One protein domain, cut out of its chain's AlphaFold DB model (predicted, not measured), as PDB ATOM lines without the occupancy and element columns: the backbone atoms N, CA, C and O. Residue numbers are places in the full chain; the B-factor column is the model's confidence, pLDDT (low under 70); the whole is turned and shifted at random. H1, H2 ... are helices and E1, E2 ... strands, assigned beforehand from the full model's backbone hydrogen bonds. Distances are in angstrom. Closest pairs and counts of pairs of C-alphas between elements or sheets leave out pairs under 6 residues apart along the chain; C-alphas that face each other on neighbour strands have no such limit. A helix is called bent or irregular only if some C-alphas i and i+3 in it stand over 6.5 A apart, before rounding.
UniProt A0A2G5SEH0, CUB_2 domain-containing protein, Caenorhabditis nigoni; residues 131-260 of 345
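AT A GLANCE: This is residues 131 to 260 of the 345 residues of the protein "CUB_2 domain-containing protein" of Caenorhabditis nigoni (UniProt A0A2G5SEH0). Two sheets lie partly face to face as a small sandwich, a twisted one of five strands and a narrow one of E3 and E7, with two short helices, H1 and H2, packed at one side between them. The long strand E8 runs past E3 and leads into a tail, whose residues 252 to 257 stick out and make the length. The printed part has 130 residues, with two named helices and eight named strands in the order E1 E2 E3 H1 E4 E5 H2 E6 E7 E8. The larger sheet, ordered E1 E2 E6 E4 E5, is mixed and the smaller is antiparallel; the class is mixed, helices and strands, with under half of the residues in named elements. The whole is compact, with a radius of gyration of the C-alphas of 15.2 A, yet elongated, spanning 51 by 33 by 26 A.

IN THESE COORDINATES: E1, residues 131 to 133, begins at C-alpha 131 (2.461, 55.647, -29.471). E2 is residues 151 to 155, 13.2 A long, and E3 residues 160 to 166, 20.0 A. H1, residues 171 to 178, is 13.8 A long and only just irregular: C-alphas 171 and 174 are 6.6 A apart. E4 is residues 179 to 182, E5 residues 191 to 194, H2 residues 195 to 200. E6, residues 211 to 216, is 16.6 A long and E7, residues 226 to 232, 20.3 A. E8, residues 239 to 248, is 25.8 A long and ends at C-alpha 248 (29.270, 40.622, -30.889).

HOW THE PARTS SIT: In the larger sheet E1 and E2 are parallel, with N 132 and O 153 2.9 A apart. E2 and E6 are antiparallel, with N 154 and O 212 at 2.8 A. E6 and E4 are antiparallel, with N 182 and O 213 at 2.8 A. E4 and E5 form a hairpin, with N 192 and O 181 at 2.8 A. E5, H2 and E6 make a split strand-helix-strand unit, two strands running the same way with E4 between them, and a right-handed crossover. E3 and E7 are antiparallel, with N 161 and O 231 at 2.8 A. The two sheets form a sandwich, face to face, their planes 19 degrees apart. H1 and H2 only graze the larger sheet. They touch at Leu 176 and Tyr 196, whose C-alphas, their closest, are 4.6 A apart, at a steep tilt of 50 degrees, opposite ways. The closest C-alphas of E3 and H2 are those of Ala 164 and Trp 199, 5.0 A apart. E8 pairs with no named strand; its closest C-alpha to E3 is that of Gly 244, 4.8 A from that of Ile 165. In H2 every O i to N i+4 pair is within hydrogen-bond range; in H1 0 of 4 are, beside 4 of 5 O i to N i+3 pairs.

THE WHOLE: The two C-alphas farthest apart, of Asn 188 and Cys 254, are 52.3 A apart. The printed part has no cut, and the link E1 to E2, 17 residues, is long. Residues 252 to 257 stand free. Mean pLDDT of the printed part is 81.5; 27 residues are under 70, among them residues 245 to 260.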
ATOM      1  N   GLU A 131       3.333  56.798 -29.710       95.56
ATOM      2  CA  GLU A 131       2.461  55.647 -29.471       95.56
ATOM      3  C   GLU A 131       3.025  54.364 -30.081       95.56
ATOM      4  O   GLU A 131       3.394  54.314 -31.257       95.56
ATOM      5  N   ILE A 132       3.038  53.294 -29.285       95.12
ATOM      6  CA  ILE A 132       3.343  51.935 -29.727       95.12
ATOM      7  C   ILE A 132       2.143  51.049 -29.410       95.12
ATOM      8  O   ILE A 132       1.665  50.999 -28.278       95.12
ATOM      9  N   ARG A 133       1.674  50.299 -30.407       95.12
ATOM     10  CA  ARG A 133       0.629  49.294 -30.212       95.12
ATOM     11  C   ARG A 133       1.204  47.892 -30.333       95.12
ATOM     12  O   ARG A 133       1.771  47.533 -31.365       95.12
ATOM     13  N   VAL A 134       1.011  47.093 -29.292       93.19
ATOM     14  CA  VAL A 134       1.297  45.658 -29.269       93.19
ATOM     15  C   VAL A 134      -0.011  44.881 -29.354       93.19
ATOM     16  O   VAL A 134      -1.064  45.365 -28.955       93.19
ATOM     17  N   ASN A 135       0.037  43.690 -29.939       91.62
ATOM     18  CA  ASN A 135      -1.140  42.843 -30.108       91.62
ATOM     19  C   ASN A 135      -0.783  41.379 -29.855       91.62
ATOM     20  O   ASN A 135       0.383  40.988 -29.971       91.62
ATOM     21  N   GLN A 136      -1.795  40.569 -29.550       88.38
ATOM     22  CA  GLN A 136      -1.612  39.141 -29.262       88.38
ATOM     23  C   GLN A 136      -1.051  38.364 -30.454       88.38
ATOM     24  O   GLN A 136      -0.267  37.436 -30.288       88.38
ATOM     25  N   SER A 137      -1.421  38.750 -31.675       85.38
ATOM     26  CA  SER A 137      -0.953  38.077 -32.890       85.38
ATOM     27  C   SER A 137       0.502  38.392 -33.256       85.38
ATOM     28  O   SER A 137       1.074  37.733 -34.130       85.38
ATOM     29  N   SER A 138       1.110  39.400 -32.620       76.31
ATOM     30  CA  SER A 138       2.459  39.841 -32.939       76.31
ATOM     31  C   SER A 138       3.460  38.899 -32.301       76.31
ATOM     32  O   SER A 138       3.538  38.754 -31.085       76.31
ATOM     33  N   THR A 139       4.259  38.280 -33.158       68.62
ATOM     34  CA  THR A 139       5.331  37.363 -32.757       68.62
ATOM     35  C   THR A 139       6.688  38.052 -32.654       68.62
ATOM     36  O   THR A 139       7.658  37.430 -32.231       68.62
ATOM     37  N   LEU A 140       6.759  39.330 -33.038       77.88
ATOM     38  CA  LEU A 140       7.953  40.157 -32.933       77.88
ATOM     39  C   LEU A 140       7.649  41.318 -31.979       77.88
ATOM     40  O   LEU A 140       6.840  42.187 -32.334       77.88
ATOM     41  N   PRO A 141       8.241  41.337 -30.774       83.94
ATOM     42  CA  PRO A 141       8.042  42.445 -29.856       83.94
ATOM     43  C   PRO A 141       8.720  43.704 -30.406       83.94
ATOM     44  O   PRO A 141       9.896  43.639 -30.782       83.94
ATOM     45  N   PRO A 142       8.033  44.859 -30.455       88.38
ATOM     46  CA  PRO A 142       8.713  46.123 -30.671       88.38
ATOM     47  C   PRO A 142       9.725  46.385 -29.554       88.38
ATOM     48  O   PRO A 142       9.504  46.064 -28.381       88.38
ATOM     49  N   THR A 143      10.831  47.017 -29.936       87.62
ATOM     50  CA  THR A 143      11.894  47.423 -29.021       87.62
ATOM     51  C   THR A 143      12.118  48.922 -29.100       87.62
ATOM     52  O   THR A 143      12.089  49.488 -30.192       87.62
ATOM     53  N   SER A 144      12.408  49.551 -27.965       86.38
ATOM     54  CA  SER A 144      12.847  50.947 -27.913       86.38
ATOM     55  C   SER A 144      14.183  51.056 -27.201       86.38
ATOM     56  O   SER A 144      14.375  50.431 -26.163       86.38
ATOM     57  N   GLY A 145      15.081  51.881 -27.732       83.62
ATOM     58  CA  GLY A 145      16.234  52.357 -26.974       83.62
ATOM     59  C   GLY A 145      15.829  53.373 -25.903       83.62
ATOM     60  O   GLY A 145      14.647  53.684 -25.728       83.62
ATOM     61  N   ILE A 146      16.833  53.907 -25.211       79.69
ATOM     62  CA  ILE A 146      16.678  55.050 -24.308       79.69
ATOM     63  C   ILE A 146      16.634  56.319 -25.149       79.69
ATOM     64  O   ILE A 146      17.563  56.592 -25.906       79.69
ATOM     65  N   LEU A 147      15.545  57.065 -25.020       80.38
ATOM     66  CA  LEU A 147      15.314  58.299 -25.756       80.38
ATOM     67  C   LEU A 147      15.618  59.517 -24.876       80.38
ATOM     68  O   LEU A 147      15.466  59.459 -23.654       80.38
ATOM     69  N   ASN A 148      16.007  60.629 -25.487       80.25
ATOM     70  CA  ASN A 148      16.189  61.901 -24.801       80.25
ATOM     71  C   ASN A 148      14.837  62.513 -24.398       80.25
ATOM     72  O   ASN A 148      13.958  62.636 -25.250       80.25
ATOM     73  N   LEU A 149      14.682  62.877 -23.119       79.56
ATOM     74  CA  LEU A 149      13.595  63.695 -22.547       79.56
ATOM     75  C   LEU A 149      12.235  63.551 -23.250       79.56
ATOM     76  O   LEU A 149      11.653  64.515 -23.751       79.56
ATOM     77  N   SER A 150      11.732  62.322 -23.311       87.94
ATOM     78  CA  SER A 150      10.557  61.967 -24.112       87.94
ATOM     79  C   SER A 150       9.685  60.949 -23.392       87.94
ATOM     80  O   SER A 150       9.931  60.565 -22.244       87.94
ATOM     81  N   SER A 151       8.597  60.541 -24.039       91.12
ATOM     82  CA  SER A 151       7.701  59.530 -23.498       91.12
ATOM     83  C   SER A 151       7.157  58.620 -24.592       91.12
ATOM     84  O   SER A 151       7.049  59.009 -25.760       91.12
ATOM     85  N   ILE A 152       6.810  57.399 -24.200       94.56
ATOM     86  CA  ILE A 152       6.129  56.418 -25.039       94.56
ATOM     87  C   ILE A 152       4.861  55.975 -24.315       94.56
ATOM     88  O   ILE A 152       4.920  55.593 -23.149       94.56
ATOM     89  N   LEU A 153       3.735  55.981 -25.017       97.50
ATOM     90  CA  LEU A 153       2.509  55.315 -24.609       97.50
ATOM     91  C   LEU A 153       2.441  53.970 -25.331       97.50
ATOM     92  O   LEU A 153       2.384  53.908 -26.559       97.50
ATOM     93  N   VAL A 154       2.442  52.886 -24.566       97.81
ATOM     94  CA  VAL A 154       2.279  51.531 -25.088       97.81
ATOM     95  C   VAL A 154       0.848  51.083 -24.842       97.81
ATOM     96  O   VAL A 154       0.351  51.191 -23.725       97.81
ATOM     97  N   THR A 155       0.192  50.553 -25.871       98.00
ATOM     98  CA  THR A 155      -1.172  50.009 -25.789       98.00
ATOM     99  C   THR A 155      -1.202  48.550 -26.231       98.00
ATOM    100  O   THR A 155      -0.502  48.178 -27.173       98.00
ATOM    101  N   ALA A 156      -2.003  47.724 -25.559       96.88
ATOM    102  CA  ALA A 156      -2.173  46.299 -25.843       96.88
ATOM    103  C   ALA A 156      -3.643  45.930 -26.102       96.88
ATOM    104  O   ALA A 156      -4.555  46.700 -25.784       96.88
ATOM    105  N   ASP A 157      -3.874  44.735 -26.653       96.38
ATOM    106  CA  ASP A 157      -5.226  44.174 -26.750       96.38
ATOM    107  C   ASP A 157      -5.695  43.659 -25.380       96.38
ATOM    108  O   ASP A 157      -6.874  43.790 -25.051       96.38
ATOM    109  N   THR A 158      -4.774  43.111 -24.572       96.06
ATOM    110  CA  THR A 158      -5.039  42.727 -23.173       96.06
ATOM    111  C   THR A 158      -4.281  43.595 -22.179       96.06
ATOM    112  O   THR A 158      -4.763  44.655 -21.810       96.06
ATOM    113  N   HIS A 159      -3.092  43.173 -21.762       97.31
ATOM    114  CA  HIS A 159      -2.203  43.912 -20.881       97.31
ATOM    115  C   HIS A 159      -0.871  44.119 -21.592       97.31
ATOM    116  O   HIS A 159      -0.433  43.278 -22.382       97.31
ATOM    117  N   VAL A 160      -0.212  45.234 -21.314       97.56
ATOM    118  CA  VAL A 160       1.143  45.483 -21.789       97.56
ATOM    119  C   VAL A 160       2.108  44.776 -20.847       97.56
ATOM    120  O   VAL A 160       2.075  44.984 -19.638       97.56
ATOM    121  N   SER A 161       2.993  43.974 -21.424       96.12
ATOM    122  CA  SER A 161       4.192  43.448 -20.786       96.12
ATOM    123  C   SER A 161       5.395  44.278 -21.222       96.12
ATOM    124  O   SER A 161       5.655  44.414 -22.421       96.12
ATOM    125  N   LEU A 162       6.174  44.754 -20.257       96.75
ATOM    126  CA  LEU A 162       7.409  45.497 -20.479       96.75
ATOM    127  C   LEU A 162       8.561  44.837 -19.722       96.75
ATOM    128  O   LEU A 162       8.469  44.629 -18.516       96.75
ATOM    129  N   THR A 163       9.671  44.574 -20.407       94.62
ATOM    130  CA  THR A 163      10.943  44.187 -19.780       94.62
ATOM    131  C   THR A 163      12.088  45.038 -20.332       94.62
ATOM    132  O   THR A 163      11.927  45.734 -21.338       94.62
ATOM    133  N   ALA A 164      13.241  45.001 -19.668       90.75
ATOM    134  CA  ALA A 164      14.433  45.734 -20.064       90.75
ATOM    135  C   ALA A 164      15.623  44.784 -20.211       90.75
ATOM    136  O   ALA A 164      15.849  43.902 -19.383       90.75
ATOM    137  N   ILE A 165      16.409  45.000 -21.260       85.06
ATOM    138  CA  ILE A 165      17.668  44.303 -21.509       85.06
ATOM    139  C   ILE A 165      18.790  45.328 -21.659       85.06
ATOM    140  O   ILE A 165      18.612  46.392 -22.252       85.06
ATOM    141  N   SER A 166      19.955  45.012 -21.102       81.38
ATOM    142  CA  SER A 166      21.143  45.860 -21.151       81.38
ATOM    143  C   SER A 166      22.408  45.011 -21.143       81.38
ATOM    144  O   SER A 166      22.366  43.831 -20.786       81.38
ATOM    145  N   TYR A 167      23.519  45.612 -21.566       72.06
ATOM    146  CA  TYR A 167      24.845  45.018 -21.507       72.06
ATOM    147  C   TYR A 167      25.444  45.142 -20.102       72.06
ATOM    148  O   TYR A 167      25.615  46.246 -19.595       72.06
ATOM    149  N   ASN A 168      25.819  44.014 -19.494       62.28
ATOM    150  CA  ASN A 168      26.339  43.982 -18.120       62.28
ATOM    151  C   ASN A 168      27.746  44.595 -17.962       62.28
ATOM    152  O   ASN A 168      28.162  44.828 -16.834       62.28
ATOM    153  N   TYR A 169      28.484  44.826 -19.053       59.16
ATOM    154  CA  TYR A 169      29.844  45.389 -19.013       59.16
ATOM    155  C   TYR A 169      29.906  46.867 -19.413       59.16
ATOM    156  O   TYR A 169      31.001  47.401 -19.574       59.16
ATOM    157  N   ASP A 170      28.763  47.529 -19.612       60.66
ATOM    158  CA  ASP A 170      28.748  48.942 -19.980       60.66
ATOM    159  C   ASP A 170      28.324  49.833 -18.826       60.66
ATOM    160  O   ASP A 170      27.254  49.629 -18.263       60.66
ATOM    161  N   ILE A 171      29.071  50.906 -18.582       64.25
ATOM    162  CA  ILE A 171      28.671  51.977 -17.664       64.25
ATOM    163  C   ILE A 171      27.275  52.524 -18.001       64.25
ATOM    164  O   ILE A 171      26.571  53.013 -17.136       64.25
ATOM    165  N   TYR A 172      26.783  52.384 -19.232       71.25
ATOM    166  CA  TYR A 172      25.467  52.911 -19.602       71.25
ATOM    167  C   TYR A 172      24.255  52.144 -19.026       71.25
ATOM    168  O   TYR A 172      23.130  52.624 -19.190       71.25
ATOM    169  N   TYR A 173      24.410  50.992 -18.349       77.50
ATOM    170  CA  TYR A 173      23.262  50.312 -17.708       77.50
ATOM    171  C   TYR A 173      22.543  51.226 -16.696       77.50
ATOM    172  O   TYR A 173      21.328  51.119 -16.508       77.50
ATOM    173  N   MET A 174      23.276  52.162 -16.078       77.06
ATOM    174  CA  MET A 174      22.761  53.071 -15.051       77.06
ATOM    175  C   MET A 174      21.649  53.999 -15.549       77.06
ATOM    176  O   MET A 174      20.787  54.400 -14.771       77.06
ATOM    177  N   LEU A 175      21.590  54.255 -16.857       80.25
ATOM    178  CA  LEU A 175      20.586  55.118 -17.486       80.25
ATOM    179  C   LEU A 175      19.173  54.538 -17.460       80.25
ATOM    180  O   LEU A 175      18.194  55.275 -17.600       80.25
ATOM    181  N   LEU A 176      19.046  53.224 -17.246       86.31
ATOM    182  CA  LEU A 176      17.755  52.577 -17.019       86.31
ATOM    183  C   LEU A 176      17.052  53.101 -15.760       86.31
ATOM    184  O   LEU A 176      15.840  52.932 -15.617       86.31
ATOM    185  N   ARG A 177      17.788  53.741 -14.845       85.12
ATOM    186  CA  ARG A 177      17.223  54.366 -13.644       85.12
ATOM    187  C   ARG A 177      16.491  55.669 -13.968       85.12
ATOM    188  O   ARG A 177      15.504  55.978 -13.312       85.12
ATOM    189  N   GLY A 178      16.888  56.345 -15.049       82.06
ATOM    190  CA  GLY A 178      16.187  57.489 -15.638       82.06
ATOM    191  C   GLY A 178      15.004  57.113 -16.539       82.06
ATOM    192  O   GLY A 178      14.477  57.981 -17.232       82.06
ATOM    193  N   VAL A 179      14.595  55.839 -16.579       89.31
ATOM    194  CA  VAL A 179      13.406  55.383 -17.313       89.31
ATOM    195  C   VAL A 179      12.334  54.961 -16.324       89.31
ATOM    196  O   VAL A 179      12.463  53.918 -15.684       89.31
ATOM    197  N   LEU A 180      11.280  55.764 -16.215       90.62
ATOM    198  CA  LEU A 180      10.147  55.526 -15.322       90.62
ATOM    199  C   LEU A 180       8.994  54.868 -16.075       90.62
ATOM    200  O   LEU A 180       8.739  55.189 -17.237       90.62
ATOM    201  N   VAL A 181       8.287  53.960 -15.406       94.31
ATOM    202  CA  VAL A 181       7.147  53.233 -15.975       94.31
ATOM    203  C   VAL A 181       5.905  53.490 -15.135       94.31
ATOM    204  O   VAL A 181       5.918  53.281 -13.924       94.31
ATOM    205  N   TYR A 182       4.826  53.899 -15.793       95.19
ATOM    206  CA  TYR A 182       3.541  54.239 -15.198       95.19
ATOM    207  C   TYR A 182       2.443  53.306 -15.714       95.19
ATOM    208  O   TYR A 182       2.367  53.020 -16.911       95.19
ATOM    209  N   ASP A 183       1.584  52.844 -14.809       96.94
ATOM    210  CA  ASP A 183       0.469  51.937 -15.086       96.94
ATOM    211  C   ASP A 183      -0.781  52.691 -15.541       96.94
ATOM    212  O   ASP A 183      -1.730  52.889 -14.780       96.94
ATOM    213  N   GLY A 184      -0.750  53.180 -16.780       97.25
ATOM    214  CA  GLY A 184      -1.856  53.919 -17.379       97.25
ATOM    215  C   GLY A 184      -1.438  54.825 -18.541       97.25
ATOM    216  O   GLY A 184      -0.318  54.708 -19.054       97.25
ATOM    217  N   PRO A 185      -2.343  55.711 -18.997       97.06
ATOM    218  CA  PRO A 185      -2.159  56.511 -20.212       97.06
ATOM    219  C   PRO A 185      -1.220  57.712 -20.064       97.06
ATOM    220  O   PRO A 185      -0.881  58.338 -21.070       97.06
ATOM    221  N   ASP A 186      -0.852  58.090 -18.840       93.75
ATOM    222  CA  ASP A 186      -0.117  59.326 -18.592       93.75
ATOM    223  C   ASP A 186       0.769  59.280 -17.338       93.75
ATOM    224  O   ASP A 186       0.821  58.295 -16.602       93.75
ATOM    225  N   LEU A 187       1.461  60.392 -17.085       87.62
ATOM    226  CA  LEU A 187       2.348  60.577 -15.932       87.62
ATOM    227  C   LEU A 187       1.605  60.793 -14.599       87.62
ATOM    228  O   LEU A 187       2.253  60.873 -13.558       87.62
ATOM    229  N   ASN A 188       0.271  60.912 -14.616       89.12
ATOM    230  CA  ASN A 188      -0.550  60.970 -13.399       89.12
ATOM    231  C   ASN A 188      -0.961  59.571 -12.923       89.12
ATOM    232  O   ASN A 188      -1.491  59.418 -11.820       89.12
ATOM    233  N   SER A 189      -0.748  58.559 -13.764       91.62
ATOM    234  CA  SER A 189      -1.026  57.164 -13.449       91.62
ATOM    235  C   SER A 189      -0.049  56.640 -12.380       91.62
ATOM    236  O   SER A 189       1.005  57.240 -12.158       91.62
ATOM    237  N   PRO A 190      -0.354  55.537 -11.673       90.88
ATOM    238  CA  PRO A 190       0.553  54.989 -10.664       90.88
ATOM    239  C   PRO A 190       1.919  54.612 -11.256       90.88
ATOM    240  O   PRO A 190       1.990  53.876 -12.236       90.88
ATOM    241  N   CYS A 191       3.014  55.082 -10.656       90.19
ATOM    242  CA  CYS A 191       4.359  54.662 -11.050       90.19
ATOM    243  C   CYS A 191       4.625  53.232 -10.557       90.19
ATOM    244  O   CYS A 191       4.483  52.950  -9.367       90.19
ATOM    245  N   LEU A 192       5.019  52.342 -11.467       89.44
ATOM    246  CA  LEU A 192       5.408  50.963 -11.164       89.44
ATOM    247  C   LEU A 192       6.867  50.858 -10.717       89.44
ATOM    248  O   LEU A 192       7.210  49.955  -9.958       89.44
ATOM    249  N   GLY A 193       7.720  51.774 -11.184       88.19
ATOM    250  CA  GLY A 193       9.144  51.788 -10.873       88.19
ATOM    251  C   GLY A 193      10.007  52.178 -12.067       88.19
ATOM    252  O   GLY A 193       9.545  52.834 -13.005       88.19
ATOM    253  N   THR A 194      11.277  51.775 -12.029       90.06
ATOM    254  CA  THR A 194      12.261  52.083 -13.078       90.06
ATOM    255  C   THR A 194      12.506  50.888 -14.001       90.06
ATOM    256  O   THR A 194      12.306  49.733 -13.611       90.06
ATOM    257  N   ALA A 195      13.001  51.126 -15.218       90.38
ATOM    258  CA  ALA A 195      13.441  50.041 -16.102       90.38
ATOM    259  C   ALA A 195      14.686  49.311 -15.563       90.38
ATOM    260  O   ALA A 195      14.929  48.153 -15.899       90.38
ATOM    261  N   TYR A 196      15.459  49.955 -14.684       88.19
ATOM    262  CA  TYR A 196      16.598  49.321 -14.022       88.19
ATOM    263  C   TYR A 196      16.155  48.169 -13.116       88.19
ATOM    264  O   TYR A 196      16.788  47.115 -13.100       88.19
ATOM    265  N   GLN A 197      15.021  48.322 -12.426       88.06
ATOM    266  CA  GLN A 197      14.428  47.256 -11.610       88.06
ATOM    267  C   GLN A 197      13.965  46.064 -12.455       88.06
ATOM    268  O   GLN A 197      14.072  44.925 -12.007       88.06
ATOM    269  N   LEU A 198      13.485  46.299 -13.683       91.44
ATOM    270  CA  LEU A 198      13.142  45.222 -14.618       91.44
ATOM    271  C   LEU A 198      14.369  44.403 -15.003       91.44
ATOM    272  O   LEU A 198      14.326  43.175 -14.968       91.44
ATOM    273  N   TRP A 199      15.456  45.093 -15.347       89.25
ATOM    274  CA  TRP A 199      16.700  44.463 -15.773       89.25
ATOM    275  C   TRP A 199      17.392  43.714 -14.625       89.25
ATOM    276  O   TRP A 199      17.703  42.533 -14.770       89.25
ATOM    277  N   THR A 200      17.565  44.356 -13.466       86.81
ATOM    278  CA  THR A 200      18.221  43.748 -12.290       86.81
ATOM    279  C   THR A 200      17.459  42.537 -11.757       86.81
ATOM    280  O   THR A 200      18.060  41.492 -11.517       86.81
ATOM    281  N   ASN A 201      16.131  42.634 -11.642       88.88
ATOM    282  CA  ASN A 201      15.299  41.521 -11.180       88.88
ATOM    283  C   ASN A 201      14.967  40.516 -12.292       88.88
ATOM    284  O   ASN A 201      14.275  39.529 -12.032       88.88
ATOM    285  N   GLN A 202      15.435  40.758 -13.523       89.50
ATOM    286  CA  GLN A 202      15.179  39.924 -14.700       89.50
ATOM    287  C   GLN A 202      13.683  39.666 -14.903       89.50
ATOM    288  O   GLN A 202      13.271  38.553 -15.212       89.50
ATOM    289  N   THR A 203      12.854  40.681 -14.683       92.56
ATOM    290  CA  THR A 203      11.397  40.544 -14.612       92.56
ATOM    291  C   THR A 203      10.702  41.386 -15.682       92.56
ATOM    292  O   THR A 203      11.332  41.959 -16.575       92.56
ATOM    293  N   GLN A 204       9.378  41.430 -15.610       94.56
ATOM    294  CA  GLN A 204       8.520  42.275 -16.426       94.56
ATOM    295  C   GLN A 204       7.573  43.082 -15.537       94.56
ATOM    296  O   GLN A 204       7.149  42.615 -14.477       94.56
ATOM    297  N   TYR A 205       7.192  44.260 -16.011       96.50
ATOM    298  CA  TYR A 205       5.995  44.944 -15.551       96.50
ATOM    299  C   TYR A 205       4.837  44.536 -16.441       96.50
ATOM    300  O   TYR A 205       4.990  44.415 -17.657       96.50
ATOM    301  N   VAL A 206       3.688  44.322 -15.814       97.38
ATOM    302  CA  VAL A 206       2.438  43.997 -16.490       97.38
ATOM    303  C   VAL A 206       1.431  45.055 -16.077       97.38
ATOM    304  O   VAL A 206       1.227  45.249 -14.879       97.38
ATOM    305  N   SER A 207       0.838  45.749 -17.047       98.00
ATOM    306  CA  SER A 207      -0.180  46.760 -16.752       98.00
ATOM    307  C   SER A 207      -1.419  46.139 -16.113       98.00
ATOM    308  O   SER A 207      -1.823  45.033 -16.478       98.00
ATOM    309  N   THR A 208      -2.082  46.868 -15.213       97.69
ATOM    310  CA  THR A 208      -3.393  46.450 -14.685       97.69
ATOM    311  C   THR A 208      -4.490  46.603 -15.736       97.69
ATOM    312  O   THR A 208      -5.358  45.738 -15.857       97.69
ATOM    313  N   GLY A 209      -4.429  47.677 -16.527       97.56
ATOM    314  CA  GLY A 209      -5.238  47.885 -17.727       97.56
ATOM    315  C   GLY A 209      -4.524  47.393 -18.984       97.56
ATOM    316  O   GLY A 209      -3.717  46.467 -18.930       97.56
ATOM    317  N   ASN A 210      -4.777  48.054 -20.112       97.62
ATOM    318  CA  ASN A 210      -4.163  47.741 -21.404       97.62
ATOM    319  C   ASN A 210      -3.128  48.778 -21.863       97.62
ATOM    320  O   ASN A 210      -2.831  48.861 -23.057       97.62
ATOM    321  N   GLN A 211      -2.614  49.597 -20.942       98.50
ATOM    322  CA  GLN A 211      -1.722  50.711 -21.257       98.50
ATOM    323  C   GLN A 211      -0.584  50.824 -20.244       98.50
ATOM    324  O   GLN A 211      -0.808  50.651 -19.049       98.50
ATOM    325  N   LEU A 212       0.610  51.160 -20.731       98.25
ATOM    326  CA  LEU A 212       1.724  51.657 -19.922       98.25
ATOM    327  C   LEU A 212       2.247  52.950 -20.533       98.25
ATOM    328  O   LEU A 212       2.377  53.050 -21.755       98.25
ATOM    329  N   THR A 213       2.646  53.884 -19.682       97.00
ATOM    330  CA  THR A 213       3.389  55.076 -20.089       97.00
ATOM    331  C   THR A 213       4.827  54.963 -19.615       97.00
ATOM    332  O   THR A 213       5.093  54.694 -18.448       97.00
ATOM    333  N   ILE A 214       5.772  55.162 -20.527       95.12
ATOM    334  CA  ILE A 214       7.209  55.111 -20.270       95.12
ATOM    335  C   ILE A 214       7.746  56.530 -20.409       95.12
ATOM    336  O   ILE A 214       7.581  57.144 -21.463       95.12
ATOM    337  N   GLN A 215       8.398  57.045 -19.371       91.38
ATOM    338  CA  GLN A 215       9.022  58.364 -19.373       91.38
ATOM    339  C   GLN A 215      10.542  58.228 -19.338       91.38
ATOM    340  O   GLN A 215      11.090  57.542 -18.478       91.38
ATOM    341  N   PHE A 216      11.221  58.926 -20.245       88.62
ATOM    342  CA  PHE A 216      12.673  59.009 -20.276       88.62
ATOM    343  C   PHE A 216      13.122  60.364 -19.731       88.62
ATOM    344  O   PHE A 216      12.727  61.407 -20.248       88.62
ATOM    345  N   LEU A 217      13.962  60.342 -18.700       84.31
ATOM    346  CA  LEU A 217      14.527  61.531 -18.051       84.31
ATOM    347  C   LEU A 217      15.975  61.813 -18.487       84.31
ATOM    348  O   LEU A 217      16.595  62.777 -18.046       84.31
ATOM    349  N   ASN A 218      16.527  60.966 -19.355       79.06
ATOM    350  CA  ASN A 218      17.897  61.087 -19.839       79.06
ATOM    351  C   ASN A 218      18.026  62.267 -20.815       79.06
ATOM    352  O   ASN A 218      17.172  62.439 -21.678       79.06
ATOM    353  N   ARG A 219      19.105  63.054 -20.697       69.69
ATOM    354  CA  ARG A 219      19.386  64.232 -21.549       69.69
ATOM    355  C   ARG A 219      20.033  63.918 -22.897       69.69
ATOM    356  O   ARG A 219      20.091  64.786 -23.764       69.69
ATOM    357  N   ASN A 220      20.570  62.714 -23.049       66.25
ATOM    358  CA  ASN A 220      21.333  62.322 -24.225       66.25
ATOM    359  C   ASN A 220      20.659  61.123 -24.881       66.25
ATOM    360  O   ASN A 220      20.390  60.123 -24.212       66.25
ATOM    361  N   ASP A 221      20.437  61.215 -26.192       59.84
ATOM    362  CA  ASP A 221      20.158  60.036 -27.002       59.84
ATOM    363  C   ASP A 221      21.428  59.195 -27.031       59.84
ATOM    364  O   ASP A 221      22.494  59.669 -27.436       59.84
ATOM    365  N   LEU A 222      21.332  57.950 -26.585       60.62
ATOM    366  CA  LEU A 222      22.467  57.044 -26.603       60.62
ATOM    367  C   LEU A 222      22.191  55.864 -27.520       60.62
ATOM    368  O   LEU A 222      21.055  55.439 -27.733       60.62
ATOM    369  N   LEU A 223      23.279  55.372 -28.114       55.47
ATOM    370  CA  LEU A 223      23.276  54.200 -28.982       55.47
ATOM    371  C   LEU A 223      22.545  53.047 -28.279       55.47
ATOM    372  O   LEU A 223      22.657  52.921 -27.064       55.47
ATOM    373  N   GLN A 224      21.821  52.228 -29.055       59.81
ATOM    374  CA  GLN A 224      20.912  51.137 -28.650       59.81
ATOM    375  C   GLN A 224      21.591  50.021 -27.819       59.81
ATOM    376  O   GLN A 224      21.647  48.862 -28.229       59.81
ATOM    377  N   LYS A 225      22.148  50.375 -26.662       70.31
ATOM    378  CA  LYS A 225      22.859  49.499 -25.726       70.31
ATOM    379  C   LYS A 225      21.984  49.052 -24.560       70.31
ATOM    380  O   LYS A 225      22.291  48.092 -23.859       70.31
ATOM    381  N   GLN A 226      20.878  49.747 -24.356       78.69
ATOM    382  CA  GLN A 226      19.780  49.330 -23.510       78.69
ATOM    383  C   GLN A 226      18.544  49.301 -24.392       78.69
ATOM    384  O   GLN A 226      18.347  50.192 -25.222       78.69
ATOM    385  N   MET A 227      17.717  48.282 -24.210       85.31
ATOM    386  CA  MET A 227      16.455  48.185 -24.915       85.31
ATOM    387  C   MET A 227      15.333  47.800 -23.975       85.31
ATOM    388  O   MET A 227      15.449  46.904 -23.143       85.31
ATOM    389  N   LEU A 228      14.219  48.479 -24.173       91.06
ATOM    390  CA  LEU A 228      12.923  48.110 -23.656       91.06
ATOM    391  C   LEU A 228      12.269  47.177 -24.661       91.06
ATOM    392  O   LEU A 228      12.245  47.479 -25.856       91.06
ATOM    393  N   VAL A 229      11.741  46.059 -24.182       91.69
ATOM    394  CA  VAL A 229      11.026  45.082 -25.001       91.69
ATOM    395  C   VAL A 229       9.574  45.076 -24.555       91.69
ATOM    396  O   VAL A 229       9.278  44.848 -23.380       91.69
ATOM    397  N   MET A 230       8.677  45.360 -25.495       94.00
ATOM    398  CA  MET A 230       7.251  45.549 -25.237       94.00
ATOM    399  C   MET A 230       6.452  44.475 -25.964       94.00
ATOM    400  O   MET A 230       6.709  44.191 -27.133       94.00
ATOM    401  N   GLN A 231       5.467  43.879 -25.297       93.44
ATOM    402  CA  GLN A 231       4.619  42.854 -25.904       93.44
ATOM    403  C   GLN A 231       3.245  42.800 -25.237       93.44
ATOM    404  O   GLN A 231       3.068  43.301 -24.131       93.44
ATOM    405  N   ASP A 232       2.269  42.179 -25.898       94.25
ATOM    406  CA  ASP A 232       1.027  41.796 -25.228       94.25
ATOM    407  C   ASP A 232       1.319  40.670 -24.218       94.25
ATOM    408  O   ASP A 232       2.055  39.722 -24.521       94.25
ATOM    409  N   TYR A 233       0.776  40.796 -23.008       94.31
ATOM    410  CA  TYR A 233       1.076  39.916 -21.883       94.31
ATOM    411  C   TYR A 233       0.696  38.454 -22.132       94.31
ATOM    412  O   TYR A 233       1.369  37.559 -21.621       94.31
ATOM    413  N   GLU A 234      -0.312  38.161 -22.959       92.38
ATOM    414  CA  GLU A 234      -0.647  36.762 -23.263       92.38
ATOM    415  C   GLU A 234       0.523  36.022 -23.941       92.38
ATOM    416  O   GLU A 234       0.699  34.820 -23.734       92.38
ATOM    417  N   ASN A 235       1.408  36.747 -24.632       88.62
ATOM    418  CA  ASN A 235       2.614  36.180 -25.236       88.62
ATOM    419  C   ASN A 235       3.796  36.049 -24.260       88.62
ATOM    420  O   ASN A 235       4.773  35.364 -24.569       88.62
ATOM    421  N   THR A 236       3.741  36.686 -23.088       88.69
ATOM    422  CA  THR A 236       4.794  36.611 -22.056       88.69
ATOM    423  C   THR A 236       4.352  35.891 -20.784       88.69
ATOM    424  O   THR A 236       5.152  35.653 -19.872       88.69
ATOM    425  N   LYS A 237       3.091  35.462 -20.728       85.94
ATOM    426  CA  LYS A 237       2.495  34.781 -19.585       85.94
ATOM    427  C   LYS A 237       3.228  33.485 -19.234       85.94
ATOM    428  O   LYS A 237       3.417  32.560 -20.042       85.94
ATOM    429  N   GLY A 238       3.628  33.406 -17.970       83.00
ATOM    430  CA  GLY A 238       4.390  32.294 -17.410       83.00
ATOM    431  C   GLY A 238       5.905  32.388 -17.619       83.00
ATOM    432  O   GLY A 238       6.620  31.526 -17.113       83.00
ATOM    433  N   ILE A 239       6.420  33.405 -18.317       83.25
ATOM    434  CA  ILE A 239       7.856  33.700 -18.288       83.25
ATOM    435  C   ILE A 239       8.198  34.250 -16.903       83.25
ATOM    436  O   ILE A 239       7.587  35.213 -16.444       83.25
ATOM    437  N   ALA A 240       9.161  33.610 -16.244       80.38
ATOM    438  CA  ALA A 240       9.612  33.976 -14.909       80.38
ATOM    439  C   ALA A 240      10.841  34.888 -14.944       80.38
ATOM    440  O   ALA A 240      10.958  35.755 -14.087       80.38
ATOM    441  N   HIS A 241      11.736  34.689 -15.921       82.81
ATOM    442  CA  HIS A 241      12.944  35.500 -16.056       82.81
ATOM    443  C   HIS A 241      13.208  35.931 -17.497       82.81
ATOM    444  O   HIS A 241      13.061  35.121 -18.418       82.81
ATOM    445  N   PHE A 242      13.666  37.169 -17.663       84.25
ATOM    446  CA  PHE A 242      14.117  37.755 -18.922       84.25
ATOM    447  C   PHE A 242      15.608  38.079 -18.846       84.25
ATOM    448  O   PHE A 242      16.071  38.744 -17.924       84.25
ATOM    449  N   LEU A 243      16.362  37.600 -19.831       79.88
ATOM    450  CA  LEU A 243      17.806  37.769 -19.930       79.88
ATOM    451  C   LEU A 243      18.156  38.362 -21.293       79.88
ATOM    452  O   LEU A 243      17.802  37.803 -22.330       79.88
ATOM    453  N   GLY A 244      18.875  39.480 -21.297       73.69
ATOM    454  CA  GLY A 244      19.509  40.004 -22.504       73.69
ATOM    455  C   GLY A 244      20.809  39.257 -22.794       73.69
ATOM    456  O   GLY A 244      21.631  39.070 -21.902       73.69
ATOM    457  N   VAL A 245      21.006  38.843 -24.040       69.19
ATOM    458  CA  VAL A 245      22.248  38.260 -24.549       69.19
ATOM    459  C   VAL A 245      22.653  39.051 -25.782       69.19
ATOM    460  O   VAL A 245      21.836  39.301 -26.663       69.19
ATOM    461  N   ILE A 246      23.914  39.446 -25.861       63.38
ATOM    462  CA  ILE A 246      24.462  40.088 -27.054       63.38
ATOM    463  C   ILE A 246      25.388  39.096 -27.727       63.38
ATOM    464  O   ILE A 246      26.178  38.420 -27.068       63.38
ATOM    465  N   HIS A 247      25.286  39.026 -29.046       61.78
ATOM    466  CA  HIS A 247      26.306  38.446 -29.891       61.78
ATOM    467  C   HIS A 247      27.073  39.589 -30.561       61.78
ATOM    468  O   HIS A 247      26.514  40.329 -31.376       61.78
ATOM    469  N   GLU A 248      28.334  39.763 -30.171       55.94
ATOM    470  CA  GLU A 248      29.270  40.622 -30.889       55.94
ATOM    471  C   GLU A 248      29.944  39.784 -31.977       55.94
ATOM    472  O   GLU A 248      30.810  38.957 -31.694       55.94
ATOM    473  N   ASP A 249      29.532  39.982 -33.230       49.00
ATOM    474  CA  ASP A 249      30.241  39.418 -34.376       49.00
ATOM    475  C   ASP A 249      31.505  40.255 -34.628       49.00
ATOM    476  O   ASP A 249      31.460  41.324 -35.244       49.00
ATOM    477  N   ILE A 250      32.654  39.772 -34.150       41.00
ATOM    478  CA  ILE A 250      33.960  40.356 -34.476       41.00
ATOM    479  C   ILE A 250      34.365  39.859 -35.870       41.00
ATOM    480  O   ILE A 250      35.132  38.909 -36.010       41.00
ATOM    481  N   SER A 251      33.847  40.479 -36.935       38.88
ATOM    482  CA  SER A 251      34.394  40.265 -38.281       38.88
ATOM    483  C   SER A 251      35.464  41.316 -38.574       38.88
ATOM    484  O   SER A 251      35.204  42.336 -39.216       38.88
ATOM    485  N   GLU A 252      36.685  41.082 -38.106       38.50
ATOM    486  CA  GLU A 252      37.837  41.913 -38.460       38.50
ATOM    487  C   GLU A 252      38.426  41.448 -39.801       38.50
ATOM    488  O   GLU A 252      39.515  40.892 -39.873       38.50
ATOM    489  N   ILE A 253      37.680  41.636 -40.896       35.53
ATOM    490  CA  ILE A 253      38.227  41.534 -42.257       35.53
ATOM    491  C   ILE A 253      37.624  42.666 -43.105       35.53
ATOM    492  O   ILE A 253      36.430  42.687 -43.397       35.53
ATOM    493  N   CYS A 254      38.476  43.610 -43.520       33.59
ATOM    494  CA  CYS A 254      38.203  44.661 -44.514       33.59
ATOM    495  C   CYS A 254      37.235  45.805 -44.129       33.59
ATOM    496  O   CYS A 254      36.383  46.200 -44.926       33.59
ATOM    497  N   GLY A 255      37.430  46.427 -42.960       35.19
ATOM    498  CA  GLY A 255      37.032  47.829 -42.747       35.19
ATOM    499  C   GLY A 255      35.526  48.129 -42.776       35.19
ATOM    500  O   GLY A 255      35.119  49.164 -43.309       35.19
ATOM    501  N   ARG A 256      34.680  47.260 -42.206       37.25
ATOM    502  CA  ARG A 256      33.239  47.531 -42.043       37.25
ATOM    503  C   ARG A 256      32.760  47.418 -40.597       37.25
ATOM    504  O   ARG A 256      33.354  46.745 -39.771       37.25
ATOM    505  N   LYS A 257      31.673  48.160 -40.359       36.50
ATOM    506  CA  LYS A 257      31.004  48.469 -39.091       36.50
ATOM    507  C   LYS A 257      30.720  47.238 -38.223       36.50
ATOM    508  O   LYS A 257      30.252  46.225 -38.729       36.50
ATOM    509  N   PHE A 258      30.895  47.420 -36.916       37.66
ATOM    510  CA  PHE A 258      30.419  46.526 -35.866       37.66
ATOM    511  C   PHE A 258      28.888  46.429 -35.906       37.66
ATOM    512  O   PHE A 258      28.200  47.453 -35.867       37.66
ATOM    513  N   PHE A 259      28.355  45.210 -35.967       42.09
ATOM    514  CA  PHE A 259      26.936  44.939 -35.749       42.09
ATOM    515  C   PHE A 259      26.811  44.109 -34.471       42.09
ATOM    516  O   PHE A 259      27.127  42.926 -34.464       42.09
ATOM    517  N   ALA A 260      26.361  44.733 -33.384       49.62
ATOM    518  CA  ALA A 260      25.942  43.992 -32.201       49.62
ATOM    519  C   ALA A 260      24.538  43.441 -32.462       49.62
ATOM    520  O   ALA A 260      23.610  44.206 -32.756       49.62
TER     521      ALA A 260